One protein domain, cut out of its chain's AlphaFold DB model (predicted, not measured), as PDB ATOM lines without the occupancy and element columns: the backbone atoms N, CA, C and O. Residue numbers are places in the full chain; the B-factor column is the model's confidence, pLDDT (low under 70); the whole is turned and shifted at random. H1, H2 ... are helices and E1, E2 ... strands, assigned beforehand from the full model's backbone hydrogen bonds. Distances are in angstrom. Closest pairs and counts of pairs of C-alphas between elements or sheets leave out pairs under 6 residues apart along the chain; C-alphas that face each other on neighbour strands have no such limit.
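Overview. This is residues 9 to 114 of the 295 residues of an uncharacterized protein of [Candida] haemuloni (UniProt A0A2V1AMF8). One very long helix, H2, begins inside a small compact head, residues 9 to 84, and its residues 85 to 114 stick out of that head as a bare straight arm, which makes the length of the whole. In the head, H1 folds back into the beginning of H2 as a helical hairpin, beside loops tied by short pairings and the small strand E1. The printed part has 106 residues, with one named strand and two named helices in the order E1, H1, H2; the class is mostly helix. It is extended, with a radius of gyration of the C-alphas of 22.2 A and spans of 81 by 27 by 20 A.

Along the chain. Begin at Trp 9 and go on to C-alpha 15 at (47.565, -29.067, 127.498), where E1 starts, residues 15 to 17. Residues 18 to 46 hold no named element. Find C-alpha 47 at (36.746, -22.450, 107.149); from there H1, residues 47 to 57, runs 15.5 A. H2, residues 62 to 114, runs 77.7 A to C-alpha 114 at (38.698, -86.243, 123.077).

Arrangement. Look first at residues 15 to 16 of E1, which pair antiparallel with residues 9 to 10; E1 pairs with no named strand. Further on, residues 31 to 32 pair antiparallel with residues 24 to 25 and with residues 38 to 39. E1 is apart from H1 and from H2. H1 and H2 touch, closest at the C-alphas of Gln 54 and Ala 64, 4.9 A apart, and H2 does so with residues 64 to 71 alone. They form a helical hairpin and run opposite ways at a steep tilt of 43 degrees. In H1 and H2 every O i to N i+4 pair is within hydrogen-bond range.

Size, cuts and confidence. The two C-alphas farthest apart are those of Glu 60 and Val 114, 81.0 A. Residues 85 to 114, which belong to H2, stand free, and the body without them, 76 residues, spans 33 by 25 by 19 A. The printed part has no cut; the link from E1 to H1 is long, 29 residues, and that from H1 to H2 is tight. The mean pLDDT of the printed part is 90.9, and residues 113 to 114 are under 70.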
ATOM      1  N   TRP A   9      43.653 -25.444 129.499       89.12
ATOM      2  CA  TRP A   9      42.661 -26.498 129.487       89.12
ATOM      3  C   TRP A   9      43.333 -27.846 129.239       89.12
ATOM      4  O   TRP A   9      44.090 -28.024 128.284       89.12
ATOM      5  N   TYR A  10      43.038 -28.807 130.108       85.75
ATOM      6  CA  TYR A  10      43.686 -30.113 130.115       85.75
ATOM      7  C   TYR A  10      42.847 -31.118 129.331       85.75
ATOM      8  O   TYR A  10      41.758 -31.517 129.746       85.75
ATOM      9  N   GLY A  11      43.368 -31.508 128.172       81.38
ATOM     10  CA  GLY A  11      42.838 -32.589 127.361       81.38
ATOM     11  C   GLY A  11      43.340 -33.964 127.808       81.38
ATOM     12  O   GLY A  11      44.215 -34.058 128.665       81.38
ATOM     13  N   PRO A  12      42.846 -35.051 127.184       78.81
ATOM     14  CA  PRO A  12      43.250 -36.416 127.523       78.81
ATOM     15  C   PRO A  12      44.757 -36.662 127.384       78.81
ATOM     16  O   PRO A  12      45.326 -37.399 128.176       78.81
ATOM     17  N   ASP A  13      45.396 -36.038 126.386       82.94
ATOM     18  CA  ASP A  13      46.812 -36.251 126.058       82.94
ATOM     19  C   ASP A  13      47.562 -34.943 125.724       82.94
ATOM     20  O   ASP A  13      48.601 -34.989 125.060       82.94
ATOM     21  N   CYS A  14      47.026 -33.773 126.079       87.62
ATOM     22  CA  CYS A  14      47.668 -32.487 125.787       87.62
ATOM     23  C   CYS A  14      47.103 -31.342 126.630       87.62
ATOM     24  O   CYS A  14      45.910 -31.322 126.939       87.62
ATOM     25  N   VAL A  15      47.942 -30.348 126.898       92.06
ATOM     26  CA  VAL A  15      47.565 -29.067 127.498       92.06
ATOM     27  C   VAL A  15      47.310 -28.033 126.406       92.06
ATOM     28  O   VAL A  15      48.123 -27.843 125.497       92.06
ATOM     29  N   LEU A  16      46.160 -27.373 126.481       92.44
ATOM     30  CA  LEU A  16      45.725 -26.356 125.536       92.44
ATOM     31  C   LEU A  16      45.669 -24.984 126.189       92.44
ATOM     32  O   LEU A  16      45.321 -24.860 127.357       92.44
ATOM     33  N   GLU A  17      45.930 -23.946 125.405       92.38
ATOM     34  CA  GLU A  17      45.654 -22.568 125.808       92.38
ATOM     35  C   GLU A  17      44.140 -22.343 125.883       92.38
ATOM     36  O   GLU A  17      43.396 -22.690 124.957       92.38
ATOM     37  N   ALA A  18      43.667 -21.747 126.977       90.00
ATOM     38  CA  ALA A  18      42.257 -21.411 127.129       90.00
ATOM     39  C   ALA A  18      41.862 -20.213 126.247       90.00
ATOM     40  O   ALA A  18      40.741 -20.174 125.735       90.00
ATOM     41  N   ASP A  19      42.768 -19.251 126.039       90.75
ATOM     42  CA  ASP A  19      42.541 -18.089 125.169       90.75
ATOM     43  C   ASP A  19      43.021 -18.379 123.743       90.75
ATOM     44  O   ASP A  19      44.216 -18.563 123.497       90.75
ATOM     45  N   VAL A  20      42.103 -18.334 122.776       92.00
ATOM     46  CA  VAL A  20      42.404 -18.581 121.356       92.00
ATOM     47  C   VAL A  20      43.476 -17.631 120.819       92.00
ATOM     48  O   VAL A  20      44.223 -17.976 119.910       92.00
ATOM     49  N   ARG A  21      43.630 -16.438 121.394       89.94
ATOM     50  CA  ARG A  21      44.643 -15.468 120.942       89.94
ATOM     51  C   ARG A  21      46.078 -15.896 121.247       89.94
ATOM     52  O   ARG A  21      46.992 -15.420 120.588       89.94
ATOM     53  N   LYS A  22      46.266 -16.779 122.230       90.31
ATOM     54  CA  LYS A  22      47.579 -17.312 122.622       90.31
ATOM     55  C   LYS A  22      47.926 -18.622 121.916       90.31
ATOM     56  O   LYS A  22      49.057 -19.081 121.990       90.31
ATOM     57  N   THR A  23      46.957 -19.223 121.229       92.44
ATOM     58  CA  THR A  23      47.162 -20.485 120.513       92.44
ATOM     59  C   THR A  23      48.031 -20.298 119.269       92.44
ATOM     60  O   THR A  23      47.914 -19.304 118.549       92.44
ATOM     61  N   VAL A  24      48.871 -21.293 118.989       93.44
ATOM     62  CA  VAL A  24      49.764 -21.304 117.825       93.44
ATOM     63  C   VAL A  24      49.191 -22.219 116.748       93.44
ATOM     64  O   VAL A  24      48.933 -23.398 116.992       93.44
ATOM     65  N   TRP A  25      49.034 -21.676 115.540       94.31
ATOM     66  CA  TRP A  25      48.459 -22.382 114.396       94.31
ATOM     67  C   TRP A  25      49.462 -22.519 113.268       94.31
ATOM     68  O   TRP A  25      50.153 -21.568 112.900       94.31
ATOM     69  N   LEU A  26      49.508 -23.710 112.684       94.19
ATOM     70  CA  LEU A  26      50.252 -23.959 111.465       94.19
ATOM     71  C   LEU A  26      49.462 -23.460 110.239       94.19
ATOM     72  O   LEU A  26      48.230 -23.454 110.257       94.19
ATOM     73  N   PRO A  27      50.138 -23.111 109.126       91.25
ATOM     74  CA  PRO A  27      49.476 -22.613 107.913       91.25
ATOM     75  C   PRO A  27      48.459 -23.577 107.290       91.25
ATOM     76  O   PRO A  27      47.607 -23.170 106.506       91.25
ATOM     77  N   ASN A  28      48.561 -24.866 107.609       90.56
ATOM     78  CA  ASN A  28      47.645 -25.898 107.140       90.56
ATOM     79  C   ASN A  28      46.400 -26.069 108.033       90.56
ATOM     80  O   ASN A  28      45.558 -26.904 107.715       90.56
ATOM     81  N   GLY A  29      46.289 -25.307 109.123       93.62
ATOM     82  CA  GLY A  29      45.163 -25.353 110.052       93.62
ATOM     83  C   GLY A  29      45.351 -26.249 111.268       93.62
ATOM     84  O   GLY A  29      44.429 -26.378 112.070       93.62
ATOM     85  N   ASP A  30      46.524 -26.849 111.445       94.75
ATOM     86  CA  ASP A  30      46.780 -27.649 112.639       94.75
ATOM     87  C   ASP A  30      47.135 -26.770 113.833       94.75
ATOM     88  O   ASP A  30      47.818 -25.751 113.705       94.75
ATOM     89  N   LEU A  31      46.702 -27.211 115.008       95.00
ATOM     90  CA  LEU A  31      46.954 -26.535 116.270       95.00
ATOM     91  C   LEU A  31      48.198 -27.123 116.935       95.00
ATOM     92  O   LEU A  31      48.363 -28.344 116.999       95.00
ATOM     93  N   ILE A  32      49.050 -26.260 117.475       94.69
ATOM     94  CA  ILE A  32      50.135 -26.660 118.368       94.69
ATOM     95  C   ILE A  32      49.665 -26.462 119.808       94.69
ATOM     96  O   ILE A  32      49.270 -25.366 120.203       94.69
ATOM     97  N   SER A  33      49.671 -27.548 120.578       92.94
ATOM     98  CA  SER A  33      49.359 -27.530 122.005       92.94
ATOM     99  C   SER A  33      50.452 -26.806 122.791       92.94
ATOM    100  O   SER A  33      51.573 -26.647 122.304       92.94
ATOM    101  N   HIS A  34      50.173 -26.468 124.049       90.06
ATOM    102  CA  HIS A  34      51.189 -25.891 124.926       90.06
ATOM    103  C   HIS A  34      52.386 -26.847 125.112       90.06
ATOM    104  O   HIS A  34      53.532 -26.413 125.052       90.06
ATOM    105  N   ASP A  35      52.129 -28.159 125.185       90.88
ATOM    106  CA  ASP A  35      53.169 -29.204 125.262       90.88
ATOM    107  C   ASP A  35      53.889 -29.499 123.925       90.88
ATOM    108  O   ASP A  35      54.465 -30.575 123.753       90.88
ATOM    109  N   TYR A  36      53.798 -28.606 122.936       90.06
ATOM    110  CA  TYR A  36      54.373 -28.771 121.592       90.06
ATOM    111  C   TYR A  36      53.870 -29.996 120.810       90.06
ATOM    112  O   TYR A  36      54.510 -30.457 119.860       90.06
ATOM    113  N   ARG A  37      52.697 -30.530 121.161       90.56
ATOM    114  CA  ARG A  37      52.050 -31.602 120.403       90.56
ATOM    115  C   ARG A  37      51.214 -30.999 119.290       90.56
ATOM    116  O   ARG A  37      50.473 -30.040 119.484       90.56
ATOM    117  N   ARG A  38      51.302 -31.604 118.112       92.25
ATOM    118  CA  ARG A  38      50.477 -31.220 116.971       92.25
ATOM    119  C   ARG A  38      49.122 -31.911 117.050       92.25
ATOM    120  O   ARG A  38      49.055 -33.139 117.126       92.25
ATOM    121  N   ILE A  39      48.063 -31.121 116.989       92.31
ATOM    122  CA  ILE A  39      46.678 -31.575 116.940       92.31
ATOM    123  C   ILE A  39      46.181 -31.336 115.524       92.31
ATOM    124  O   ILE A  39      46.108 -30.201 115.048       92.31
ATOM    125  N   LEU A  40      45.896 -32.443 114.845       91.94
ATOM    126  CA  LEU A  40      45.350 -32.435 113.498       91.94
ATOM    127  C   LEU A  40      43.880 -32.060 113.599       91.94
ATOM    128  O   LEU A  40      43.142 -32.744 114.299       91.94
ATOM    129  N   LEU A  41      43.479 -30.980 112.935       93.62
ATOM    130  CA  LEU A  41      42.102 -30.496 112.960       93.62
ATOM    131  C   LEU A  41      41.533 -30.536 111.549       93.62
ATOM    132  O   LEU A  41      42.138 -30.043 110.594       93.62
ATOM    133  N   LYS A  42      40.347 -31.119 111.403       93.12
ATOM    134  CA  LYS A  42      39.661 -31.169 110.109       93.12
ATOM    135  C   LYS A  42      38.934 -29.859 109.819       93.12
ATOM    136  O   LYS A  42      38.015 -29.450 110.533       93.12
ATOM    137  N   TRP A  43      39.294 -29.242 108.699       94.81
ATOM    138  CA  TRP A  43      38.691 -28.002 108.217       94.81
ATOM    139  C   TRP A  43      37.903 -28.228 106.933       94.81
ATOM    140  O   TRP A  43      38.369 -28.900 106.008       94.81
ATOM    141  N   ALA A  44      36.718 -27.630 106.852       93.81
ATOM    142  CA  ALA A  44      36.023 -27.492 105.584       93.81
ATOM    143  C   ALA A  44      36.738 -26.448 104.697       93.81
ATOM    144  O   ALA A  44      37.429 -25.557 105.205       93.81
ATOM    145  N   PRO A  45      36.577 -26.509 103.362       94.75
ATOM    146  CA  PRO A  45      37.157 -25.510 102.467       94.75
ATOM    147  C   PRO A  45      36.726 -24.085 102.848       94.75
ATOM    148  O   PRO A  45      35.533 -23.813 102.962       94.75
ATOM    149  N   GLY A  46      37.687 -23.173 103.037       93.12
ATOM    150  CA  GLY A  46      37.426 -21.775 103.416       93.12
ATOM    151  C   GLY A  46      37.269 -21.530 104.924       93.12
ATOM    152  O   GLY A  46      37.356 -20.386 105.370       93.12
ATOM    153  N   GLU A  47      37.054 -22.577 105.722       95.50
ATOM    154  CA  GLU A  47      36.746 -22.450 107.149       95.50
ATOM    155  C   GLU A  47      37.968 -22.011 107.959       95.50
ATOM    156  O   GLU A  47      37.860 -21.111 108.791       95.50
ATOM    157  N   PHE A  48      39.141 -22.587 107.674       95.94
ATOM    158  CA  PHE A  48      40.372 -22.195 108.359       95.94
ATOM    159  C   PHE A  48      40.762 -20.750 108.037       95.94
ATOM    160  O   PHE A  48      41.150 -20.010 108.933       95.94
ATOM    161  N   GLN A  49      40.606 -20.308 106.784       95.69
ATOM    162  CA  GLN A  49      40.880 -18.917 106.410       95.69
ATOM    163  C   GLN A  49      39.958 -17.948 107.154       95.69
ATOM    164  O   GLN A  49      40.412 -16.912 107.638       95.69
ATOM    165  N   TYR A  50      38.673 -18.296 107.275       95.75
ATOM    166  CA  TYR A  50      37.728 -17.516 108.065       95.75
ATOM    167  C   TYR A  50      38.129 -17.485 109.543       95.75
ATOM    168  O   TYR A  50      38.178 -16.412 110.136       95.75
ATOM    169  N   PHE A  51      38.471 -18.632 110.130       96.31
ATOM    170  CA  PHE A  51      38.948 -18.709 111.509       96.31
ATOM    171  C   PHE A  51      40.204 -17.856 111.737       96.31
ATOM    172  O   PHE A  51      40.214 -17.038 112.653       96.31
ATOM    173  N   ALA A  52      41.222 -17.993 110.887       94.69
ATOM    174  CA  ALA A  52      42.473 -17.247 110.987       94.69
ATOM    175  C   ALA A  52      42.237 -15.732 110.888       94.69
ATOM    176  O   ALA A  52      42.826 -14.963 111.646       94.69
ATOM    177  N   TYR A  53      41.316 -15.306 110.015       94.81
ATOM    178  CA  TYR A  53      40.861 -13.918 109.953       94.81
ATOM    179  C   TYR A  53      40.259 -13.478 111.296       94.81
ATOM    180  O   TYR A  53      40.709 -12.493 111.877       94.81
ATOM    181  N   GLN A  54      39.290 -14.221 111.840       95.56
ATOM    182  CA  GLN A  54      38.661 -13.866 113.121       95.56
ATOM    183  C   GLN A  54      39.662 -13.854 114.283       95.56
ATOM    184  O   GLN A  54      39.589 -12.982 115.144       95.56
ATOM    185  N   GLN A  55      40.613 -14.788 114.307       94.00
ATOM    186  CA  GLN A  55      41.646 -14.854 115.337       94.00
ATOM    187  C   GLN A  55      42.574 -13.633 115.284       94.00
ATOM    188  O   GLN A  55      42.874 -13.058 116.331       94.00
ATOM    189  N   HIS A  56      42.990 -13.221 114.082       92.56
ATOM    190  CA  HIS A  56      43.834 -12.044 113.877       92.56
ATOM    191  C   HIS A  56      43.124 -10.760 114.333       92.56
ATOM    192  O   HIS A  56      43.645 -10.022 115.165       92.56
ATOM    193  N   TYR A  57      41.900 -10.522 113.849       92.31
ATOM    194  CA  TYR A  57      41.129  -9.324 114.208       92.31
ATOM    195  C   TYR A  57      40.541  -9.372 115.623       92.31
ATOM    196  O   TYR A  57      40.193  -8.334 116.180       92.31
ATOM    197  N   GLY A  58      40.488 -10.547 116.254       90.12
ATOM    198  CA  GLY A  58      40.051 -10.725 117.639       90.12
ATOM    199  C   GLY A  58      40.961 -10.069 118.686       90.12
ATOM    200  O   GLY A  58      40.633 -10.067 119.875       90.12
ATOM    201  N   GLN A  59      42.108  -9.519 118.280       86.44
ATOM    202  CA  GLN A  59      42.906  -8.641 119.136       86.44
ATOM    203  C   GLN A  59      42.229  -7.278 119.348       86.44
ATOM    204  O   GLN A  59      42.322  -6.722 120.440       86.44
ATOM    205  N   GLU A  60      41.513  -6.788 118.334       91.44
ATOM    206  CA  GLU A  60      40.889  -5.462 118.301       91.44
ATOM    207  C   GLU A  60      39.368  -5.532 118.499       91.44
ATOM    208  O   GLU A  60      38.801  -4.708 119.216       91.44
ATOM    209  N   ASP A  61      38.705  -6.529 117.901       93.44
ATOM    210  CA  ASP A  61      37.255  -6.719 117.979       93.44
ATOM    211  C   ASP A  61      36.887  -7.875 118.935       93.44
ATOM    212  O   ASP A  61      37.132  -9.050 118.625       93.44
ATOM    213  N   PRO A  62      36.230  -7.585 120.077       92.06
ATOM    214  CA  PRO A  62      35.749  -8.613 120.998       92.06
ATOM    215  C   PRO A  62      34.810  -9.630 120.341       92.06
ATOM    216  O   PRO A  62      34.823 -10.806 120.701       92.06
ATOM    217  N   ARG A  63      34.013  -9.220 119.349       94.44
ATOM    218  CA  ARG A  63      33.079 -10.126 118.674       94.44
ATOM    219  C   ARG A  63      33.812 -11.121 117.781       94.44
ATOM    220  O   ARG A  63      33.459 -12.300 117.773       94.44
ATOM    221  N   ALA A  64      34.827 -10.662 117.049       94.50
ATOM    222  CA  ALA A  64      35.692 -11.535 116.260       94.50
ATOM    223  C   ALA A  64      36.405 -12.554 117.160       94.50
ATOM    224  O   ALA A  64      36.437 -13.747 116.847       94.50
ATOM    225  N   ARG A  65      36.872 -12.111 118.337       94.25
ATOM    226  CA  ARG A  65      37.453 -12.991 119.358       94.25
ATOM    227  C   ARG A  65      36.474 -14.071 119.807       94.25
ATOM    228  O   ARG A  65      36.847 -15.240 119.821       94.25
ATOM    229  N   ASP A  66      35.244 -13.704 120.154       95.44
ATOM    230  CA  ASP A  66      34.239 -14.664 120.621       95.44
ATOM    231  C   ASP A  66      33.919 -15.711 119.548       95.44
ATOM    232  O   ASP A  66      33.804 -16.901 119.848       95.44
ATOM    233  N   ILE A  67      33.834 -15.291 118.282       95.94
ATOM    234  CA  ILE A  67      33.632 -16.199 117.146       95.94
ATOM    235  C   ILE A  67      34.827 -17.152 117.006       95.94
ATOM    236  O   ILE A  67      34.629 -18.365 116.917       95.94
ATOM    237  N   ALA A  68      36.058 -16.634 117.022       96.19
ATOM    238  CA  ALA A  68      37.263 -17.459 116.944       96.19
ATOM    239  C   ALA A  68      37.337 -18.453 118.113       96.19
ATOM    240  O   ALA A  68      37.607 -19.635 117.905       96.19
ATOM    241  N   GLN A  69      37.020 -18.007 119.329       95.56
ATOM    242  CA  GLN A  69      37.020 -18.837 120.530       95.56
ATOM    243  C   GLN A  69      35.992 -19.973 120.440       95.56
ATOM    244  O   GLN A  69      36.286 -21.108 120.819       95.56
ATOM    245  N   GLN A  70      34.794 -19.693 119.919       95.88
ATOM    246  CA  GLN A  70      33.765 -20.712 119.703       95.88
ATOM    247  C   GLN A  70      34.207 -21.753 118.673       95.88
ATOM    248  O   GLN A  70      34.065 -22.951 118.925       95.88
ATOM    249  N   ILE A  71      34.767 -21.312 117.541       95.94
ATOM    250  CA  ILE A  71      35.271 -22.214 116.497       95.94
ATOM    251  C   ILE A  71      36.388 -23.095 117.057       95.94
ATOM    252  O   ILE A  71      36.344 -24.313 116.897       95.94
ATOM    253  N   TYR A  72      37.347 -22.494 117.759       95.38
ATOM    254  CA  TYR A  72      38.452 -23.199 118.397       95.38
ATOM    255  C   TYR A  72      37.961 -24.333 119.305       95.38
ATOM    256  O   TYR A  72      38.329 -25.491 119.103       95.38
ATOM    257  N   TRP A  73      37.064 -24.031 120.248       93.62
ATOM    258  CA  TRP A  73      36.540 -25.050 121.157       93.62
ATOM    259  C   TRP A  73      35.719 -26.123 120.452       93.62
ATOM    260  O   TRP A  73      35.764 -27.285 120.857       93.62
ATOM    261  N   HIS A  74      34.974 -25.754 119.410       94.88
ATOM    262  CA  HIS A  74      34.222 -26.722 118.622       94.88
ATOM    263  C   HIS A  74      35.158 -27.706 117.917       94.88
ATOM    264  O   HIS A  74      34.953 -28.914 118.016       94.88
ATOM    265  N   LYS A  75      36.211 -27.207 117.259       94.06
ATOM    266  CA  LYS A  75      37.184 -28.039 116.537       94.06
ATOM    267  C   LYS A  75      37.961 -28.962 117.467       94.06
ATOM    268  O   LYS A  75      38.057 -30.155 117.201       94.06
ATOM    269  N   VAL A  76      38.449 -28.435 118.590       92.69
ATOM    270  CA  VAL A  76      39.144 -29.239 119.606       92.69
ATOM    271  C   VAL A  76      38.237 -30.346 120.142       92.69
ATOM    272  O   VAL A  76      38.653 -31.501 120.246       92.69
ATOM    273  N   ARG A  77      36.983 -30.013 120.472       91.50
ATOM    274  CA  ARG A  77      36.022 -30.991 120.988       91.50
ATOM    275  C   ARG A  77      35.719 -32.081 119.966       91.50
ATOM    276  O   ARG A  77      35.697 -33.250 120.335       91.50
ATOM    277  N   GLU A  78      35.495 -31.705 118.712       92.44
ATOM    278  CA  GLU A  78      35.202 -32.641 117.625       92.44
ATOM    279  C   GLU A  78      36.323 -33.679 117.464       92.44
ATOM    280  O   GLU A  78      36.046 -34.882 117.479       92.44
ATOM    281  N   GLU A  79      37.585 -33.241 117.431       91.00
ATOM    282  CA  GLU A  79      38.733 -34.153 117.348       91.00
ATOM    283  C   GLU A  79      38.841 -35.071 118.569       91.00
ATOM    284  O   GLU A  79      39.140 -36.261 118.446       91.00
ATOM    285  N   PHE A  80      38.577 -34.558 119.771       89.75
ATOM    286  CA  PHE A  80      38.673 -35.366 120.988       89.75
ATOM    287  C   PHE A  80      37.555 -36.394 121.095       89.75
ATOM    288  O   PHE A  80      37.798 -37.533 121.504       89.75
ATOM    289  N   GLU A  81      36.340 -36.021 120.705       90.50
ATOM    290  CA  GLU A  81      35.225 -36.955 120.605       90.50
ATOM    291  C   GLU A  81      35.520 -38.049 119.577       90.50
ATOM    292  O   GLU A  81      35.287 -39.229 119.854       90.50
ATOM    293  N   GLU A  82      36.067 -37.696 118.413       88.25
ATOM    294  CA  GLU A  82      36.430 -38.671 117.385       88.25
ATOM    295  C   GLU A  82      37.541 -39.610 117.864       88.25
ATOM    296  O   GLU A  82      37.400 -40.835 117.763       88.25
ATOM    297  N   LYS A  83      38.605 -39.062 118.461       87.88
ATOM    298  CA  LYS A  83      39.707 -39.847 119.025       87.88
ATOM    299  C   LYS A  83      39.206 -40.817 120.092       87.88
ATOM    300  O   LYS A  83      39.560 -41.996 120.066       87.88
ATOM    301  N   THR A  84      38.341 -40.352 120.990       89.00
ATOM    302  CA  THR A  84      37.758 -41.181 122.054       89.00
ATOM    303  C   THR A  84      36.913 -42.311 121.466       89.00
ATOM    304  O   THR A  84      37.126 -43.477 121.803       89.00
ATOM    305  N   ARG A  85      36.023 -42.004 120.512       90.19
ATOM    306  CA  ARG A  85      35.193 -43.009 119.820       90.19
ATOM    307  C   ARG A  85      36.042 -44.055 119.099       90.19
ATOM    308  O   ARG A  85      35.728 -45.247 119.150       90.19
ATOM    309  N   TRP A  86      37.122 -43.631 118.447       88.94
ATOM    310  CA  TRP A  86      38.044 -44.542 117.774       88.94
ATOM    311  C   TRP A  86      38.780 -45.445 118.767       88.94
ATOM    312  O   TRP A  86      38.822 -46.662 118.577       88.94
ATOM    313  N   CYS A  87      39.299 -44.884 119.862       89.94
ATOM    314  CA  CYS A  87      39.942 -45.654 120.926       89.94
ATOM    315  C   CYS A  87      38.998 -46.707 121.522       89.94
ATOM    316  O   CYS A  87      39.382 -47.872 121.663       89.94
ATOM    317  N   GLU A  88      37.747 -46.345 121.811       93.06
ATOM    318  CA  GLU A  88      36.733 -47.290 122.286       93.06
ATOM    319  C   GLU A  88      36.466 -48.418 121.285       93.06
ATOM    320  O   GLU A  88      36.378 -49.588 121.672       93.06
ATOM    321  N   PHE A  89      36.345 -48.084 119.999       94.31
ATOM    322  CA  PHE A  89      36.150 -49.068 118.938       94.31
ATOM    323  C   PHE A  89      37.323 -50.051 118.860       94.31
ATOM    324  O   PHE A  89      37.113 -51.267 118.872       94.31
ATOM    325  N   VAL A  90      38.557 -49.543 118.848       93.88
ATOM    326  CA  VAL A  90      39.773 -50.365 118.803       93.88
ATOM    327  C   VAL A  90      39.871 -51.263 120.036       93.88
ATOM    328  O   VAL A  90      40.207 -52.441 119.908       93.88
ATOM    329  N   ASN A  91      39.540 -50.752 121.222       95.12
ATOM    330  CA  ASN A  91      39.553 -51.538 122.454       95.12
ATOM    331  C   ASN A  91      38.517 -52.670 122.419       95.12
ATOM    332  O   ASN A  91      38.852 -53.814 122.738       95.12
ATOM    333  N   LYS A  92      37.293 -52.395 121.949       95.06
ATOM    334  CA  LYS A  92      36.252 -53.418 121.743       95.06
ATOM    335  C   LYS A  92      36.682 -54.470 120.720       95.06
ATOM    336  O   LYS A  92      36.505 -55.666 120.951       95.06
ATOM    337  N   TRP A  93      37.291 -54.049 119.615       95.25
ATOM    338  CA  TRP A  93      37.803 -54.956 118.588       95.25
ATOM    339  C   TRP A  93      38.930 -55.854 119.119       95.25
ATOM    340  O   TRP A  93      38.880 -57.073 118.945       95.25
ATOM    341  N   LYS A  94      39.900 -55.284 119.847       95.38
ATOM    342  CA  LYS A  94      40.976 -56.042 120.508       95.38
ATOM    343  C   LYS A  94      40.419 -57.054 121.510       95.38
ATOM    344  O   LYS A  94      40.894 -58.187 121.544       95.38
ATOM    345  N   ALA A  95      39.419 -56.672 122.305       95.00
ATOM    346  CA  ALA A  95      38.766 -57.575 123.253       95.00
ATOM    347  C   ALA A  95      38.082 -58.753 122.539       95.00
ATOM    348  O   ALA A  95      38.314 -59.901 122.911       95.00
ATOM    349  N   ASN A  96      37.340 -58.482 121.459       95.62
ATOM    350  CA  ASN A  96      36.688 -59.511 120.645       95.62
ATOM    351  C   ASN A  96      37.702 -60.497 120.038       95.62
ATOM    352  O   ASN A  96      37.502 -61.709 120.082       95.62
ATOM    353  N   ILE A  97      38.830 -60.001 119.518       93.81
ATOM    354  CA  ILE A  97      39.896 -60.871 119.002       93.81
ATOM    355  C   ILE A  97      40.491 -61.732 120.113       93.81
ATOM    356  O   ILE A  97      40.656 -62.936 119.923       93.81
ATOM    357  N   ARG A  98      40.793 -61.149 121.278       93.81
ATOM    358  CA  ARG A  98      41.321 -61.906 122.424       93.81
ATOM    359  C   ARG A  98      40.357 -63.005 122.862       93.81
ATOM    360  O   ARG A  98      40.803 -64.106 123.163       93.81
ATOM    361  N   GLU A  99      39.058 -62.728 122.873       93.69
ATOM    362  CA  GLU A  99      38.022 -63.713 123.192       93.69
ATOM    363  C   GLU A  99      37.974 -64.842 122.155       93.69
ATOM    364  O   GLU A  99      38.037 -66.014 122.520       93.69
ATOM    365  N   LYS A 100      37.985 -64.515 120.857       92.12
ATOM    366  CA  LYS A 100      38.045 -65.520 119.782       92.12
ATOM    367  C   LYS A 100      39.278 -66.413 119.881       92.12
ATOM    368  O   LYS A 100      39.166 -67.623 119.713       92.12
ATOM    369  N   VAL A 101      40.443 -65.837 120.177       93.00
ATOM    370  CA  VAL A 101      41.687 -66.600 120.363       93.00
ATOM    371  C   VAL A 101      41.588 -67.526 121.578       93.00
ATOM    372  O   VAL A 101      42.001 -68.681 121.490       93.00
ATOM    373  N   LYS A 102      41.008 -67.062 122.694       92.56
ATOM    374  CA  LYS A 102      40.766 -67.906 123.876       92.56
ATOM    375  C   LYS A 102      39.832 -69.073 123.553       92.56
ATOM    376  O   LYS A 102      40.155 -70.201 123.910       92.56
ATOM    377  N   ASN A 103      38.742 -68.818 122.833       91.75
ATOM    378  CA  ASN A 103      37.779 -69.853 122.453       91.75
ATOM    379  C   ASN A 103      38.404 -70.892 121.513       91.75
ATOM    380  O   ASN A 103      38.253 -72.082 121.753       91.75
ATOM    381  N   LEU A 104      39.192 -70.467 120.518       90.06
ATOM    382  CA  LEU A 104      39.925 -71.386 119.636       90.06
ATOM    383  C   LEU A 104      40.957 -72.232 120.393       90.06
ATOM    384  O   LEU A 104      41.136 -73.409 120.090       90.06
ATOM    385  N   LYS A 105      41.651 -71.648 121.377       89.00
ATOM    386  CA  LYS A 105      42.598 -72.393 122.217       89.00
ATOM    387  C   LYS A 105      41.873 -73.419 123.093       89.00
ATOM    388  O   LYS A 105      42.350 -74.543 123.209       89.00
ATOM    389  N   ALA A 106      40.729 -73.048 123.667       86.88
ATOM    390  CA  ALA A 106      39.892 -73.952 124.451       86.88
ATOM    391  C   ALA A 106      39.311 -75.092 123.597       86.88
ATOM    392  O   ALA A 106      39.319 -76.237 124.031       86.88
ATOM    393  N   GLU A 107      38.874 -74.800 122.370       84.50
ATOM    394  CA  GLU A 107      38.374 -75.803 121.423       84.50
ATOM    395  C   GLU A 107      39.469 -76.795 121.006       84.50
ATOM    396  O   GLU A 107      39.224 -77.998 120.981       84.50
ATOM    397  N   ARG A 108      40.701 -76.327 120.752       81.94
ATOM    398  CA  ARG A 108      41.844 -77.224 120.494       81.94
ATOM    399  C   ARG A 108      42.133 -78.139 121.679       81.94
ATOM    400  O   ARG A 108      42.192 -79.343 121.494       81.94
ATOM    401  N   LEU A 109      42.216 -77.583 122.889       82.31
ATOM    402  CA  LEU A 109      42.403 -78.374 124.110       82.31
ATOM    403  C   LEU A 109      41.282 -79.408 124.304       82.31
ATOM    404  O   LEU A 109      41.553 -80.536 124.698       82.31
ATOM    405  N   ALA A 110      40.028 -79.053 124.012       77.56
ATOM    406  CA  ALA A 110      38.913 -79.992 124.083       77.56
ATOM    407  C   ALA A 110      39.038 -81.123 123.043       77.56
ATOM    408  O   ALA A 110      38.832 -82.284 123.383       77.56
ATOM    409  N   ASN A 111      39.422 -80.807 121.805       72.81
ATOM    410  CA  ASN A 111      39.580 -81.797 120.734       72.81
ATOM    411  C   ASN A 111      40.796 -82.721 120.938       72.81
ATOM    412  O   ASN A 111      40.720 -83.914 120.633       72.81
ATOM    413  N   ASP A 112      41.890 -82.197 121.494       70.94
ATOM    414  CA  ASP A 112      43.080 -82.985 121.830       70.94
ATOM    415  C   ASP A 112      42.781 -83.968 122.980       70.94
ATOM    416  O   ASP A 112      43.209 -85.120 122.936       70.94
ATOM    417  N   ASN A 113      41.956 -83.567 123.957       60.66
ATOM    418  CA  ASN A 113      41.515 -84.444 125.049       60.66
ATOM    419  C   ASN A 113      40.532 -85.537 124.588       60.66
ATOM    420  O   ASN A 113      40.612 -86.669 125.060       60.66
ATOM    421  N   VAL A 114      39.639 -85.245 123.636       56.94
ATOM    422  CA  VAL A 114      38.698 -86.243 123.077       56.94
ATOM    423  C   VAL A 114      39.425 -87.318 122.254       56.94
ATOM    424  O   VAL A 114      38.988 -88.466 122.206       56.94
TER     425      VAL A 114